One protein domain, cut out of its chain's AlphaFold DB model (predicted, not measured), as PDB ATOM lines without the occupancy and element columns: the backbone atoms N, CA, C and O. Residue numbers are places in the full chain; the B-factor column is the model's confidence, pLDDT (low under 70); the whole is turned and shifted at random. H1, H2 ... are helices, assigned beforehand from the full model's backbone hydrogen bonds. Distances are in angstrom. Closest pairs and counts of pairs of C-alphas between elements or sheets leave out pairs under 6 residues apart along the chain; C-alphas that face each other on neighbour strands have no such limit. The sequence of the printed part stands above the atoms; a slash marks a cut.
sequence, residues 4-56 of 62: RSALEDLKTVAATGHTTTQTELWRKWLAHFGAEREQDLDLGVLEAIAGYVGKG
ATOM      1  N   ARG A   4     217.343 199.975 248.310       71.00
ATOM      2  CA  ARG A   4     216.086 199.874 247.554       71.00
ATOM      3  C   ARG A   4     216.251 200.217 246.076       71.00
ATOM      4  O   ARG A   4     215.679 199.534 245.238       71.00
ATOM      5  N   SER A   5     217.083 201.206 245.757       73.31
ATOM      6  CA  SER A   5     217.270 201.677 244.382       73.31
ATOM      7  C   SER A   5     218.017 200.652 243.515       73.31
ATOM      8  O   SER A   5     217.633 200.418 242.375       73.31
ATOM      9  N   ALA A   6     219.011 199.954 244.081       73.69
ATOM     10  CA  ALA A   6     219.732 198.881 243.385       73.69
ATOM     11  C   ALA A   6     218.853 197.646 243.100       73.69
ATOM     12  O   ALA A   6     219.050 196.945 242.109       73.69
ATOM     13  N   LEU A   7     217.875 197.375 243.966       74.00
ATOM     14  CA  LEU A   7     216.975 196.227 243.837       74.00
ATOM     15  C   LEU A   7     215.899 196.463 242.763       74.00
ATOM     16  O   LEU A   7     215.542 195.541 242.029       74.00
ATOM     17  N   GLU A   8     215.414 197.702 242.637       75.69
ATOM     18  CA  GLU A   8     214.502 198.108 241.558       75.69
ATOM     19  C   GLU A   8     215.194 198.137 240.187       75.69
ATOM     20  O   GLU A   8     214.604 197.697 239.197       75.69
ATOM     21  N   ASP A   9     216.460 198.558 240.133       76.62
ATOM     22  CA  ASP A   9     217.283 198.516 238.919       76.62
ATOM     23  C   ASP A   9     217.522 197.071 238.444       76.62
ATOM     24  O   ASP A   9     217.218 196.730 237.301       76.62
ATOM     25  N   LEU A  10     217.916 196.166 239.351       69.00
ATOM     26  CA  LEU A  10     218.112 194.748 239.030       69.00
ATOM     27  C   LEU A  10     216.822 194.072 238.540       69.00
ATOM     28  O   LEU A  10     216.852 193.283 237.594       69.00
ATOM     29  N   LYS A  11     215.677 194.384 239.159       72.75
ATOM     30  CA  LYS A  11     214.367 193.878 238.722       72.75
ATOM     31  C   LYS A  11     214.018 194.377 237.319       72.75
ATOM     32  O   LYS A  11     213.480 193.613 236.520       72.75
ATOM     33  N   THR A  12     214.336 195.634 237.025       71.06
ATOM     34  CA  THR A  12     214.124 196.239 235.706       71.06
ATOM     35  C   THR A  12     215.000 195.559 234.659       71.06
ATOM     36  O   THR A  12     214.478 195.089 233.653       71.06
ATOM     37  N   VAL A  13     216.295 195.381 234.932       70.88
ATOM     38  CA  VAL A  13     217.235 194.681 234.042       70.88
ATOM     39  C   VAL A  13     216.815 193.229 233.805       70.88
ATOM     40  O   VAL A  13     216.824 192.767 232.665       70.88
ATOM     41  N   ALA A  14     216.391 192.512 234.847       66.06
ATOM     42  CA  ALA A  14     215.900 191.142 234.717       66.06
ATOM     43  C   ALA A  14     214.615 191.067 233.876       66.06
ATOM     44  O   ALA A  14     214.482 190.183 233.029       66.06
ATOM     45  N   ALA A  15     213.688 192.012 234.057       65.19
ATOM     46  CA  ALA A  15     212.472 192.098 233.253       65.19
ATOM     47  C   ALA A  15     212.781 192.423 231.780       65.19
ATOM     48  O   ALA A  15     212.213 191.802 230.875       65.19
ATOM     49  N   THR A  16     213.718 193.339 231.523       68.06
ATOM     50  CA  THR A  16     214.190 193.664 230.171       68.06
ATOM     51  C   THR A  16     214.872 192.463 229.521       68.06
ATOM     52  O   THR A  16     214.518 192.105 228.402       68.06
ATOM     53  N   GLY A  17     215.778 191.778 230.227       66.56
ATOM     54  CA  GLY A  17     216.438 190.566 229.737       66.56
ATOM     55  C   GLY A  17     215.449 189.448 229.407       66.56
ATOM     56  O   GLY A  17     215.522 188.858 228.334       66.56
ATOM     57  N   HIS A  18     214.455 189.219 230.268       67.38
ATOM     58  CA  HIS A  18     213.392 188.240 230.020       67.38
ATOM     59  C   HIS A  18     212.557 188.583 228.777       67.38
ATOM     60  O   HIS A  18     212.181 187.700 228.007       67.38
ATOM     61  N   THR A  19     212.292 189.869 228.549       70.19
ATOM     62  CA  THR A  19     211.542 190.340 227.376       70.19
ATOM     63  C   THR A  19     212.351 190.166 226.091       70.19
ATOM     64  O   THR A  19     211.808 189.720 225.077       70.19
ATOM     65  N   THR A  20     213.656 190.443 226.137       72.12
ATOM     66  CA  THR A  20     214.576 190.233 225.011       72.12
ATOM     67  C   THR A  20     214.638 188.758 224.624       72.12
ATOM     68  O   THR A  20     214.386 188.429 223.466       72.12
ATOM     69  N   THR A  21     214.840 187.862 225.596       78.88
ATOM     70  CA  THR A  21     214.896 186.413 225.353       78.88
ATOM     71  C   THR A  21     213.581 185.875 224.786       78.88
ATOM     72  O   THR A  21     213.593 185.109 223.825       78.88
ATOM     73  N   GLN A  22     212.430 186.301 225.318       79.06
ATOM     74  CA  GLN A  22     211.128 185.898 224.770       79.06
ATOM     75  C   GLN A  22     210.923 186.407 223.335       79.06
ATOM     76  O   GLN A  22     210.432 185.667 222.485       79.06
ATOM     77  N   THR A  23     211.360 187.633 223.038       84.12
ATOM     78  CA  THR A  23     211.289 188.212 221.685       84.12
ATOM     79  C   THR A  23     212.178 187.454 220.695       84.12
ATOM     80  O   THR A  23     211.820 187.280 219.531       84.12
ATOM     81  N   GLU A  24     213.351 186.989 221.124       87.81
ATOM     82  CA  GLU A  24     214.236 186.157 220.302       87.81
ATOM     83  C   GLU A  24     213.649 184.771 220.034       87.81
ATOM     84  O   GLU A  24     213.639 184.326 218.887       87.81
ATOM     85  N   LEU A  25     213.107 184.114 221.062       88.12
ATOM     86  CA  LEU A  25     212.429 182.826 220.908       88.12
ATOM     87  C   LEU A  25     211.219 182.946 219.978       88.12
ATOM     88  O   LEU A  25     211.031 182.106 219.100       88.12
ATOM     89  N   TRP A  26     210.441 184.019 220.105       89.69
ATOM     90  CA  TRP A  26     209.323 184.276 219.206       89.69
ATOM     91  C   TRP A  26     209.776 184.471 217.756       89.69
ATOM     92  O   TRP A  26     209.219 183.861 216.848       89.69
ATOM     93  N   ARG A  27     210.852 185.234 217.522       89.69
ATOM     94  CA  ARG A  27     211.437 185.378 216.178       89.69
ATOM     95  C   ARG A  27     211.910 184.047 215.590       89.69
ATOM     96  O   ARG A  27     211.735 183.831 214.396       89.69
ATOM     97  N   LYS A  28     212.471 183.145 216.404       90.50
ATOM     98  CA  LYS A  28     212.851 181.794 215.956       90.50
ATOM     99  C   LYS A  28     211.623 180.959 215.571       90.50
ATOM    100  O   LYS A  28     211.672 180.260 214.563       90.50
ATOM    101  N   TRP A  29     210.520 181.065 216.318       92.19
ATOM    102  CA  TRP A  29     209.251 180.431 215.944       92.19
ATOM    103  C   TRP A  29     208.706 180.969 214.624       92.19
ATOM    104  O   TRP A  29     208.387 180.182 213.739       92.19
ATOM    105  N   LEU A  30     208.674 182.291 214.460       91.69
ATOM    106  CA  LEU A  30     208.255 182.932 213.215       91.69
ATOM    107  C   LEU A  30     209.091 182.435 212.027       91.69
ATOM    108  O   LEU A  30     208.537 181.926 211.056       91.69
ATOM    109  N   ALA A  31     210.420 182.452 212.156       91.25
ATOM    110  CA  ALA A  31     211.325 181.960 211.121       91.25
ATOM    111  C   ALA A  31     211.134 180.464 210.813       91.25
ATOM    112  O   ALA A  31     211.198 180.070 209.651       91.25
ATOM    113  N   HIS A  32     210.874 179.627 211.826       90.25
ATOM    114  CA  HIS A  32     210.614 178.198 211.635       90.25
ATOM    115  C   HIS A  32     209.387 177.943 210.753       90.25
ATOM    116  O   HIS A  32     209.410 177.040 209.918       90.25
ATOM    117  N   PHE A  33     208.348 178.761 210.915       89.50
ATOM    118  CA  PHE A  33     207.127 178.692 210.117       89.50
ATOM    119  C   PHE A  33     207.166 179.574 208.858       89.50
ATOM    120  O   PHE A  33     206.174 179.646 208.140       89.50
ATOM    121  N   GLY A  34     208.306 180.207 208.559       89.88
ATOM    122  CA  GLY A  34     208.484 181.051 207.374       89.88
ATOM    123  C   GLY A  34     207.759 182.399 207.437       89.88
ATOM    124  O   GLY A  34     207.583 183.027 206.400       89.88
ATOM    125  N   ALA A  35     207.358 182.841 208.630       90.94
ATOM    126  CA  ALA A  35     206.662 184.099 208.858       90.94
ATOM    127  C   ALA A  35     207.618 185.195 209.351       90.94
ATOM    128  O   ALA A  35     208.565 184.940 210.094       90.94
ATOM    129  N   GLU A  36     207.332 186.447 208.994       88.31
ATOM    130  CA  GLU A  36     208.042 187.619 209.533       88.31
ATOM    131  C   GLU A  36     207.292 188.266 210.707       88.31
ATOM    132  O   GLU A  36     207.886 188.954 211.541       88.31
ATOM    133  N   ARG A  37     205.970 188.060 210.784       87.88
ATOM    134  CA  ARG A  37     205.071 188.672 211.772       87.88
ATOM    135  C   ARG A  37     204.079 187.639 212.288       87.88
ATOM    136  O   ARG A  37     203.643 186.778 211.541       87.88
ATOM    137  N   GLU A  38     203.645 187.795 213.537       86.38
ATOM    138  CA  GLU A  38     202.602 186.944 214.136       86.38
ATOM    139  C   GLU A  38     201.305 186.937 213.320       86.38
ATOM    140  O   GLU A  38     200.673 185.897 213.201       86.38
ATOM    141  N   GLN A  39     200.932 188.071 212.717       89.62
ATOM    142  CA  GLN A  39     199.715 188.163 211.899       89.62
ATOM    143  C   GLN A  39     199.772 187.337 210.606       89.62
ATOM    144  O   GLN A  39     198.738 187.144 209.978       89.62
ATOM    145  N   ASP A  40     200.964 186.908 210.190       91.19
ATOM    146  CA  ASP A  40     201.159 186.054 209.017       91.19
ATOM    147  C   ASP A  40     200.933 184.569 209.355       91.19
ATOM    148  O   ASP A  40     200.763 183.735 208.470       91.19
ATOM    149  N   LEU A  41     200.901 184.233 210.651       91.12
ATOM    150  CA  LEU A  41     200.622 182.885 211.118       91.12
ATOM    151  C   LEU A  41     199.119 182.602 211.102       91.12
ATOM    152  O   LEU A  41     198.312 183.367 211.632       91.12
ATOM    153  N   ASP A  42     198.760 181.439 210.565       93.38
ATOM    154  CA  ASP A  42     197.418 180.888 210.723       93.38
ATOM    155  C   ASP A  42     197.159 180.483 212.186       93.38
ATOM    156  O   ASP A  42     198.082 180.128 212.930       93.38
ATOM    157  N   LEU A  43     195.885 180.480 212.588       91.94
ATOM    158  CA  LEU A  43     195.468 180.067 213.927       91.94
ATOM    159  C   LEU A  43     196.005 178.675 214.293       91.94
ATOM    160  O   LEU A  43     196.519 178.502 215.396       91.94
ATOM    161  N   GLY A  44     195.985 177.715 213.363       93.69
ATOM    162  CA  GLY A  44     196.492 176.366 213.624       93.69
ATOM    163  C   GLY A  44     197.994 176.330 213.933       93.69
ATOM    164  O   GLY A  44     198.460 175.484 214.699       93.69
ATOM    165  N   VAL A  45     198.765 177.278 213.392       92.56
ATOM    166  CA  VAL A  45     200.199 177.411 213.680       92.56
ATOM    167  C   VAL A  45     200.423 178.043 215.053       92.56
ATOM    168  O   VAL A  45     201.269 177.571 215.814       92.56
ATOM    169  N   LEU A  46     199.629 179.055 215.416       92.31
ATOM    170  CA  LEU A  46     199.656 179.647 216.759       92.31
ATOM    171  C   LEU A  46     199.310 178.610 217.836       92.31
ATOM    172  O   LEU A  46     199.997 178.522 218.857       92.31
ATOM    173  N   GLU A  47     198.297 177.777 217.589       93.69
ATOM    174  CA  GLU A  47     197.922 176.671 218.475       93.69
ATOM    175  C   GLU A  47     199.045 175.630 218.603       93.69
ATOM    176  O   GLU A  47     199.335 175.161 219.708       93.69
ATOM    177  N   ALA A  48     199.738 175.305 217.507       92.50
ATOM    178  CA  ALA A  48     200.889 174.407 217.542       92.50
ATOM    179  C   ALA A  48     202.040 174.981 218.386       92.50
ATOM    180  O   ALA A  48     202.578 174.274 219.242       92.50
ATOM    181  N   ILE A  49     202.385 176.263 218.206       91.12
ATOM    182  CA  ILE A  49     203.420 176.938 219.006       91.12
ATOM    183  C   ILE A  49     203.040 176.932 220.489       91.12
ATOM    184  O   ILE A  49     203.863 176.559 221.328       91.12
ATOM    185  N   ALA A  50     201.791 177.269 220.824       90.06
ATOM    186  CA  ALA A  50     201.299 177.202 222.198       90.06
ATOM    187  C   ALA A  50     201.420 175.779 222.777       90.06
ATOM    188  O   ALA A  50     201.845 175.606 223.921       90.06
ATOM    189  N   GLY A  51     201.129 174.752 221.972       93.31
ATOM    190  CA  GLY A  51     201.307 173.348 222.340       93.31
ATOM    191  C   GLY A  51     202.767 172.950 222.592       93.31
ATOM    192  O   GLY A  51     203.035 172.172 223.511       93.31
ATOM    193  N   TYR A  52     203.721 173.481 221.823       90.94
ATOM    194  CA  TYR A  52     205.156 173.272 222.047       90.94
ATOM    195  C   TYR A  52     205.639 173.975 223.316       90.94
ATOM    196  O   TYR A  52     206.246 173.336 224.177       90.94
ATOM    197  N   VAL A  53     205.310 175.259 223.474       88.25
ATOM    198  CA  VAL A  53     205.686 176.059 224.648       88.25
ATOM    199  C   VAL A  53     205.097 175.462 225.927       88.25
ATOM    200  O   VAL A  53     205.810 175.324 226.919       88.25
ATOM    201  N   GLY A  54     203.840 175.006 225.898       88.50
ATOM    202  CA  GLY A  54     203.204 174.315 227.024       88.50
ATOM    203  C   GLY A  54     203.891 173.001 227.416       88.50
ATOM    204  O   GLY A  54     203.796 172.574 228.564       88.50
ATOM    205  N   LYS A  55     204.631 172.379 226.491       90.88
ATOM    206  CA  LYS A  55     205.475 171.198 226.739       90.88
ATOM    207  C   LYS A  55     206.925 171.554 227.094       90.88
ATOM    208  O   LYS A  55     207.742 170.649 227.246       90.88
ATOM    209  N   GLY A  56     207.260 172.841 227.202       87.12
ATOM    210  CA  GLY A  56     208.628 173.313 227.423       87.12
ATOM    211  C   GLY A  56     209.549 173.121 226.213       87.12
ATOM    212  O   GLY A  56     210.767 173.118 226.367       87.12
TER     213      GLY A  56
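AT A GLANCE: This is residues 4 to 56 of the 62 residues of an uncharacterized protein of Burkholderia contaminans (UniProt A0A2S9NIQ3). One long helix, H1, makes the long axis, and a short helix, H2, folds back beside its last turns at a steep angle, giving a lopsided V. Residues 4 to 25 of H1 stick out as a free arm. The printed part has 53 residues with two named helices, H1 then H2, no named strand, and the class all helix. It is only just loose, close to extended, with a radius of gyration of the C-alphas of 15.0 A and spans of 46 by 23 by 14 A.

HOW THE PARTS SIT: H1, residues 4 to 32, and H2, residues 43 to 54, are close but not clearly touching; their closest C-alphas, those of Trp 29 and Ile 49, are 7.5 A apart. They run opposite ways at a steep tilt of 50 degrees. In both helices every O i to N i+4 pair is within hydrogen-bond range.

IN THESE COORDINATES: H1 runs 42.3 A from C-alpha 4 at (216.086, 199.874, 247.554). H2 runs 16.3 A and ends at C-alpha 54 at (203.204, 174.315, 227.024).

THE WHOLE: The C-alphas farthest apart, of Arg 4 and Gly 44, are 45.7 A apart. The printed part has no cut, and the link from H1 to H2 is short. Residues 10 and 14 to 18 have pLDDT under 70.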